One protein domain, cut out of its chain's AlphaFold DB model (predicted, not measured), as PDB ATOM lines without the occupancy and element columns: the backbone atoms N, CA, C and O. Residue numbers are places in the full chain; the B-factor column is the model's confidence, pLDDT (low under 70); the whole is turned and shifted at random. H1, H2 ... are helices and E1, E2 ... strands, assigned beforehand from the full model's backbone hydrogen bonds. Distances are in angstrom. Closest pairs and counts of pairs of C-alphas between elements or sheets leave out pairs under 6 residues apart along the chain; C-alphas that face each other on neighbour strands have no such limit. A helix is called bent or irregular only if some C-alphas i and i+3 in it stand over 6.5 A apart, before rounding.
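What this domain is: This is residues 6 to 58 of the 58 residues of the protein "Ribbon-helix-helix protein, CopG family" of Bradyrhizobium genosp. L (UniProt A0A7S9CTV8). Picture an open, loose frame: two helices, H1 and the longer H2, joined by a tight link into a corner that is nearly a right angle, with an extended strand-like stretch leading to the far end of H1 from a small hook at the start of the printed part. The hook is made by residues 6 to 7 pairing antiparallel with residues 12 to 13 of E1; residues 8 to 13 stick out, and so do residues 43 to 58 at the other end, most of them in H2. The 53 printed residues hold one named strand and two named helices, in the order E1, H1, H2, and the class is mostly helix. The whole is loose, with a radius of gyration of the C-alphas of 13.6 A, and spans 39 by 28 by 22 A.

Where its parts are: Start at C-alpha 6, at (-16.655, 26.731, -18.205), and go on to E1, residues 12 to 14, which begins at C-alpha 12, at (-19.849, 22.687, -20.918). Next find C-alpha 21 at (-20.990, 44.847, -35.781); from there H1, residues 21 to 33, runs 18.6 A from first to last C-alpha. H2, residues 38 to 56, is the longest helix with 19 residues and runs 27.3 A, ending at C-alpha 56, at (-3.673, 21.733, -46.987).

How they stand to each other: Look first at Arg 31 and Phe 41, whose C-alphas, 6.0 A apart, are the closest of H1 and H2. The two helices touch only at the corner by their link, and only just, with 3 pairs of C-alphas within 8 A. H1 touches H2 with residues 28 to 31 alone, and H2 touches H1 with residues 38 to 41 alone. Their lines are about perpendicular, at 85 degrees, and their centres are 16.4 A apart. E1 is apart from H1 and apart from H2, and it pairs with no named strand. In H1 and H2 every O i to N i+4 pair is within hydrogen-bond range, and neither helix is bent.

The domain as a whole: The two C-alphas farthest apart are those of Asn 9 and Lys 58, at 40.0 A. The printed part has no cut and ends at residue 58, the chain's last residue. The link from E1 to H1 is short, with 6 residues, and the link from H1 to H2 is tight, with 4; neither is long. Three stretches stand free: residues 8 to 13; residues 20 to 26, of which 21 to 26 belong to H1; and residues 43 to 58, of which 43 to 56 belong to H2. The mean pLDDT of the printed part is 88.8, and the model's confidence is under 70 at residues 6 to 8 and at residue 58.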
ATOM      1  N   TYR A   6     -15.585  27.644 -18.589       69.88
ATOM      2  CA  TYR A   6     -16.655  26.731 -18.205       69.88
ATOM      3  C   TYR A   6     -17.937  27.523 -17.983       69.88
ATOM      4  O   TYR A   6     -17.917  28.515 -17.256       69.88
ATOM      5  N   ASP A   7     -19.033  27.110 -18.617       66.50
ATOM      6  CA  ASP A   7     -20.352  27.655 -18.313       66.50
ATOM      7  C   ASP A   7     -20.935  26.848 -17.140       66.50
ATOM      8  O   ASP A   7     -21.251  25.665 -17.317       66.50
ATOM      9  N   PRO A   8     -21.068  27.444 -15.939       61.69
ATOM     10  CA  PRO A   8     -21.539  26.728 -14.757       61.69
ATOM     11  C   PRO A   8     -22.998  26.268 -14.879       61.69
ATOM     12  O   PRO A   8     -23.393  25.348 -14.171       61.69
ATOM     13  N   ASN A   9     -23.787  26.857 -15.784       72.06
ATOM     14  CA  ASN A   9     -25.196  26.503 -15.965       72.06
ATOM     15  C   ASN A   9     -25.388  25.307 -16.900       72.06
ATOM     16  O   ASN A   9     -26.373  24.583 -16.781       72.06
ATOM     17  N   THR A  10     -24.468  25.099 -17.847       72.62
ATOM     18  CA  THR A  10     -24.577  24.030 -18.855       72.62
ATOM     19  C   THR A  10     -23.530  22.934 -18.698       72.62
ATOM     20  O   THR A  10     -23.578  21.944 -19.431       72.62
ATOM     21  N   ALA A  11     -22.607  23.085 -17.742       74.00
ATOM     22  CA  ALA A  11     -21.510  22.163 -17.465       74.00
ATOM     23  C   ALA A  11     -20.597  21.894 -18.683       74.00
ATOM     24  O   ALA A  11     -19.960  20.842 -18.788       74.00
ATOM     25  N   ARG A  12     -20.545  22.838 -19.633       74.19
ATOM     26  CA  ARG A  12     -19.849  22.687 -20.918       74.19
ATOM     27  C   ARG A  12     -18.767  23.749 -21.108       74.19
ATOM     28  O   ARG A  12     -18.926  24.881 -20.642       74.19
ATOM     29  N   PRO A  13     -17.681  23.420 -21.834       78.06
ATOM     30  CA  PRO A  13     -16.748  24.426 -22.311       78.06
ATOM     31  C   PRO A  13     -17.469  25.426 -23.217       78.06
ATOM     32  O   PRO A  13     -18.152  25.028 -24.163       78.06
ATOM     33  N   TYR A  14     -17.289  26.716 -22.955       79.12
ATOM     34  CA  TYR A  14     -17.745  27.790 -23.824       79.12
ATOM     35  C   TYR A  14     -16.561  28.637 -24.293       79.12
ATOM     36  O   TYR A  14     -15.526  28.747 -23.633       79.12
ATOM     37  N   VAL A  15     -16.727  29.250 -25.462       79.31
ATOM     38  CA  VAL A  15     -15.792  30.232 -26.009       79.31
ATOM     39  C   VAL A  15     -16.600  31.457 -26.408       79.31
ATOM     40  O   VAL A  15     -17.556  31.355 -27.176       79.31
ATOM     41  N   GLY A  16     -16.236  32.613 -25.855       83.31
ATOM     42  CA  GLY A  16     -16.791  33.903 -26.254       83.31
ATOM     43  C   GLY A  16     -15.971  34.518 -27.384       83.31
ATOM     44  O   GLY A  16     -14.742  34.514 -27.326       83.31
ATOM     45  N   PHE A  17     -16.642  35.087 -28.383       81.88
ATOM     46  CA  PHE A  17     -16.002  35.802 -29.486       81.88
ATOM     47  C   PHE A  17     -16.362  37.281 -29.428       81.88
ATOM     48  O   PHE A  17     -17.511  37.641 -29.173       81.88
ATOM     49  N   ARG A  18     -15.382  38.145 -29.699       88.62
ATOM     50  CA  ARG A  18     -15.634  39.557 -29.989       88.62
ATOM     51  C   ARG A  18     -15.633  39.725 -31.500       88.62
ATOM     52  O   ARG A  18     -14.612  39.485 -32.135       88.62
ATOM     53  N   LEU A  19     -16.778  40.107 -32.049       87.12
ATOM     54  CA  LEU A  19     -16.959  40.380 -33.471       87.12
ATOM     55  C   LEU A  19     -17.281  41.860 -33.653       87.12
ATOM     56  O   LEU A  19     -17.917  42.468 -32.789       87.12
ATOM     57  N   SER A  20     -16.859  42.437 -34.777       96.25
ATOM     58  CA  SER A  20     -17.365  43.753 -35.169       96.25
ATOM     59  C   SER A  20     -18.861  43.668 -35.493       96.25
ATOM     60  O   SER A  20     -19.377  42.597 -35.818       96.25
ATOM     61  N   ALA A  21     -19.564  44.802 -35.451       94.88
ATOM     62  CA  ALA A  21     -20.990  44.847 -35.781       94.88
ATOM     63  C   ALA A  21     -21.280  44.280 -37.184       94.88
ATOM     64  O   ALA A  21     -22.215  43.503 -37.356       94.88
ATOM     65  N   HIS A  22     -20.425  44.595 -38.162       96.56
ATOM     66  CA  HIS A  22     -20.530  44.070 -39.523       96.56
ATOM     67  C   HIS A  22     -20.392  42.542 -39.571       96.56
ATOM     68  O   HIS A  22     -21.183  41.860 -40.216       96.56
ATOM     69  N   GLN A  23     -19.408  41.981 -38.862       93.56
ATOM     70  CA  GLN A  23     -19.219  40.529 -38.801       93.56
ATOM     71  C   GLN A  23     -20.387  39.831 -38.103       93.56
ATOM     72  O   GLN A  23     -20.799  38.756 -38.533       93.56
ATOM     73  N   LEU A  24     -20.928  40.439 -37.045       93.38
ATOM     74  CA  LEU A  24     -22.081  39.898 -36.336       93.38
ATOM     75  C   LEU A  24     -23.333  39.893 -37.222       93.38
ATOM     76  O   LEU A  24     -24.046  38.895 -37.239       93.38
ATOM     77  N   ALA A  25     -23.565  40.967 -37.985       95.62
ATOM     78  CA  ALA A  25     -24.678  41.058 -38.925       95.62
ATOM     79  C   ALA A  25     -24.580  39.992 -40.027       95.62
ATOM     80  O   ALA A  25     -25.536  39.251 -40.242       95.62
ATOM     81  N   ALA A  26     -23.407  39.848 -40.651       95.19
ATOM     82  CA  ALA A  26     -23.179  38.839 -41.685       95.19
ATOM     83  C   ALA A  26     -23.356  37.403 -41.154       95.19
ATOM     84  O   ALA A  26     -23.931  36.550 -41.828       95.19
ATOM     85  N   LEU A  27     -22.898  37.131 -39.925       94.12
ATOM     86  CA  LEU A  27     -23.115  35.845 -39.258       94.12
ATOM     87  C   LEU A  27     -24.606  35.585 -39.029       94.12
ATOM     88  O   LEU A  27     -25.085  34.486 -39.310       94.12
ATOM     89  N   ASP A  28     -25.329  36.579 -38.504       94.75
ATOM     90  CA  ASP A  28     -26.756  36.458 -38.214       94.75
ATOM     91  C   ASP A  28     -27.582  36.226 -39.486       94.75
ATOM     92  O   ASP A  28     -28.467  35.372 -39.477       94.75
ATOM     93  N   GLU A  29     -27.263  36.906 -40.583       96.88
ATOM     94  CA  GLU A  29     -27.893  36.674 -41.884       96.88
ATOM     95  C   GLU A  29     -27.620  35.251 -42.401       96.88
ATOM     96  O   GLU A  29     -28.554  34.508 -42.719       96.88
ATOM     97  N   ALA A  30     -26.353  34.826 -42.413       95.62
ATOM     98  CA  ALA A  30     -25.961  33.511 -42.913       95.62
ATOM     99  C   ALA A  30     -26.646  32.367 -42.149       95.62
ATOM    100  O   ALA A  30     -27.219  31.463 -42.764       95.62
ATOM    101  N   ARG A  31     -26.658  32.415 -40.808       96.00
ATOM    102  CA  ARG A  31     -27.318  31.366 -40.012       96.00
ATOM    103  C   ARG A  31     -28.831  31.331 -40.228       96.00
ATOM    104  O   ARG A  31     -29.421  30.262 -40.113       96.00
ATOM    105  N   LEU A  32     -29.473  32.475 -40.492       96.81
ATOM    106  CA  LEU A  32     -30.920  32.541 -40.709       96.81
ATOM    107  C   LEU A  32     -31.284  31.874 -42.036       96.81
ATOM    108  O   LEU A  32     -32.212  31.068 -42.068       96.81
ATOM    109  N   ASN A  33     -30.495  32.123 -43.083       96.50
ATOM    110  CA  ASN A  33     -30.648  31.460 -44.381       96.50
ATOM    111  C   ASN A  33     -30.480  29.936 -44.277       96.50
ATOM    112  O   ASN A  33     -31.189  29.187 -44.946       96.50
ATOM    113  N   LEU A  34     -29.601  29.473 -43.385       95.06
ATOM    114  CA  LEU A  34     -29.378  28.051 -43.110       95.06
ATOM    115  C   LEU A  34     -30.321  27.462 -42.048       95.06
ATOM    116  O   LEU A  34     -30.285  26.261 -41.803       95.06
ATOM    117  N   ARG A  35     -31.176  28.286 -41.424       96.19
ATOM    118  CA  ARG A  35     -32.076  27.905 -40.318       96.19
ATOM    119  C   ARG A  35     -31.351  27.290 -39.113       96.19
ATOM    120  O   ARG A  35     -31.878  26.401 -38.453       96.19
ATOM    121  N   GLN A  36     -30.161  27.796 -38.807       94.62
ATOM    122  CA  GLN A  36     -29.311  27.304 -37.724       94.62
ATOM    123  C   GLN A  36     -29.283  28.248 -36.520       94.62
ATOM    124  O   GLN A  36     -29.396  29.477 -36.627       94.62
ATOM    125  N   GLY A  37     -29.054  27.665 -35.342       93.31
ATOM    126  CA  GLY A  37     -28.690  28.433 -34.154       93.31
ATOM    127  C   GLY A  37     -27.280  29.030 -34.277       93.31
ATOM    128  O   GLY A  37     -26.415  28.469 -34.945       93.31
ATOM    129  N   ARG A  38     -26.997  30.141 -33.578       90.75
ATOM    130  CA  ARG A  38     -25.662  30.791 -33.600       90.75
ATOM    131  C   ARG A  38     -24.530  29.822 -33.248       90.75
ATOM    132  O   ARG A  38     -23.543  29.734 -33.970       90.75
ATOM    133  N   SER A  39     -24.677  29.075 -32.155       88.50
ATOM    134  CA  SER A  39     -23.652  28.129 -31.696       88.50
ATOM    135  C   SER A  39     -23.497  26.918 -32.614       88.50
ATOM    136  O   SER A  39     -22.440  26.299 -32.627       88.50
ATOM    137  N   GLU A  40     -24.542  26.523 -33.337       91.69
ATOM    138  CA  GLU A  40     -24.463  25.462 -34.345       91.69
ATOM    139  C   GLU A  40     -23.689  25.943 -35.568       91.69
ATOM    140  O   GLU A  40     -22.673  25.343 -35.908       91.69
ATOM    141  N   PHE A  41     -24.088  27.089 -36.120       93.44
ATOM    142  CA  PHE A  41     -23.423  27.721 -37.253       93.44
ATOM    143  C   PHE A  41     -21.922  27.928 -36.999       93.44
ATOM    144  O   PHE A  41     -21.083  27.534 -37.805       93.44
ATOM    145  N   VAL A  42     -21.558  28.489 -35.839       91.56
ATOM    146  CA  VAL A  42     -20.145  28.732 -35.497       91.56
ATOM    147  C   VAL A  42     -19.362  27.425 -35.350       91.56
ATOM    148  O   VAL A  42     -18.218  27.360 -35.793       91.56
ATOM    149  N   ARG A  43     -19.954  26.370 -34.769       90.38
ATOM    150  CA  ARG A  43     -19.293  25.056 -34.668       90.38
ATOM    151  C   ARG A  43     -19.014  24.469 -36.048       90.38
ATOM    152  O   ARG A  43     -17.892  24.030 -36.281       90.38
ATOM    153  N   GLN A  44     -19.993  24.515 -36.950       93.19
ATOM    154  CA  GLN A  44     -19.827  24.044 -38.323       93.19
ATOM    155  C   GLN A  44     -18.743  24.841 -39.063       93.19
ATOM    156  O   GLN A  44     -17.831  24.249 -39.632       93.19
ATOM    157  N   ALA A  45     -18.775  26.174 -38.991       92.50
ATOM    158  CA  ALA A  45     -17.788  27.024 -39.659       92.50
ATOM    159  C   ALA A  45     -16.347  26.765 -39.172       92.50
ATOM    160  O   ALA A  45     -15.401  26.794 -39.966       92.50
ATOM    161  N   ILE A  46     -16.168  26.504 -37.871       92.06
ATOM    162  CA  ILE A  46     -14.871  26.117 -37.300       92.06
ATOM    163  C   ILE A  46     -14.432  24.759 -37.852       92.06
ATOM    164  O   ILE A  46     -13.296  24.646 -38.311       92.06
ATOM    165  N   ASP A  47     -15.313  23.755 -37.838       94.69
ATOM    166  CA  ASP A  47     -14.995  22.403 -38.309       94.69
ATOM    167  C   ASP A  47     -14.586  22.403 -39.792       94.69
ATOM    168  O   ASP A  47     -13.502  21.939 -40.148       94.69
ATOM    169  N   GLU A  48     -15.359  23.074 -40.650       95.69
ATOM    170  CA  GLU A  48     -15.049  23.236 -42.078       95.69
ATOM    171  C   GLU A  48     -13.711  23.953 -42.324       95.69
ATOM    172  O   GLU A  48     -12.988  23.673 -43.288       95.69
ATOM    173  N   ARG A  49     -13.354  24.930 -41.481       94.69
ATOM    174  CA  ARG A  49     -12.057  25.611 -41.590       94.69
ATOM    175  C   ARG A  49     -10.915  24.695 -41.156       94.69
ATOM    176  O   ARG A  49      -9.889  24.681 -41.836       94.69
ATOM    177  N   LEU A  50     -11.079  23.947 -40.066       95.00
ATOM    178  CA  LEU A  50     -10.069  23.014 -39.566       95.00
ATOM    179  C   LEU A  50      -9.800  21.890 -40.566       95.00
ATOM    180  O   LEU A  50      -8.637  21.632 -40.870       95.00
ATOM    181  N   GLN A  51     -10.846  21.295 -41.142       95.69
ATOM    182  CA  GLN A  51     -10.716  20.259 -42.168       95.69
ATOM    183  C   GLN A  51      -9.917  20.757 -43.378       95.69
ATOM    184  O   GLN A  51      -8.985  20.090 -43.826       95.69
ATOM    185  N   ARG A  52     -10.209  21.971 -43.871       95.69
ATOM    186  CA  ARG A  52      -9.458  22.578 -44.984       95.69
ATOM    187  C   ARG A  52      -7.989  22.822 -44.645       95.69
ATOM    188  O   ARG A  52      -7.129  22.579 -45.484       95.69
ATOM    189  N   LEU A  53      -7.696  23.291 -43.432       96.25
ATOM    190  CA  LEU A  53      -6.316  23.502 -42.986       96.25
ATOM    191  C   LEU A  53      -5.547  22.181 -42.861       96.25
ATOM    192  O   LEU A  53      -4.398  22.110 -43.278       96.25
ATOM    193  N   GLN A  54      -6.181  21.136 -42.329       94.44
ATOM    194  CA  GLN A  54      -5.582  19.803 -42.228       94.44
ATOM    195  C   GLN A  54      -5.338  19.174 -43.600       94.44
ATOM    196  O   GLN A  54      -4.315  18.524 -43.792       94.44
ATOM    197  N   ALA A  55      -6.253  19.372 -44.551       92.38
ATOM    198  CA  ALA A  55      -6.081  18.912 -45.924       92.38
ATOM    199  C   ALA A  55      -4.926  19.634 -46.634       92.38
ATOM    200  O   ALA A  55      -4.185  18.995 -47.363       92.38
ATOM    201  N   ALA A  56      -4.752  20.938 -46.394       92.25
ATOM    202  CA  ALA A  56      -3.673  21.733 -46.987       92.25
ATOM    203  C   ALA A  56      -2.290  21.499 -46.351       92.25
ATOM    204  O   ALA A  56      -1.282  21.894 -46.925       92.25
ATOM    205  N   ALA A  57      -2.240  20.921 -45.149       85.88
ATOM    206  CA  ALA A  57      -0.999  20.596 -44.444       85.88
ATOM    207  C   ALA A  57      -0.446  19.197 -44.787       85.88
ATOM    208  O   ALA A  57       0.578  18.804 -44.226       85.88
ATOM    209  N   LYS A  58      -1.137  18.444 -45.650       63.88
ATOM    210  CA  LYS A  58      -0.685  17.171 -46.225       63.88
ATOM    211  C   LYS A  58      -0.114  17.404 -47.615       63.88
ATOM    212  O   LYS A  58       0.841  16.675 -47.951       63.88
TER     213      LYS A  58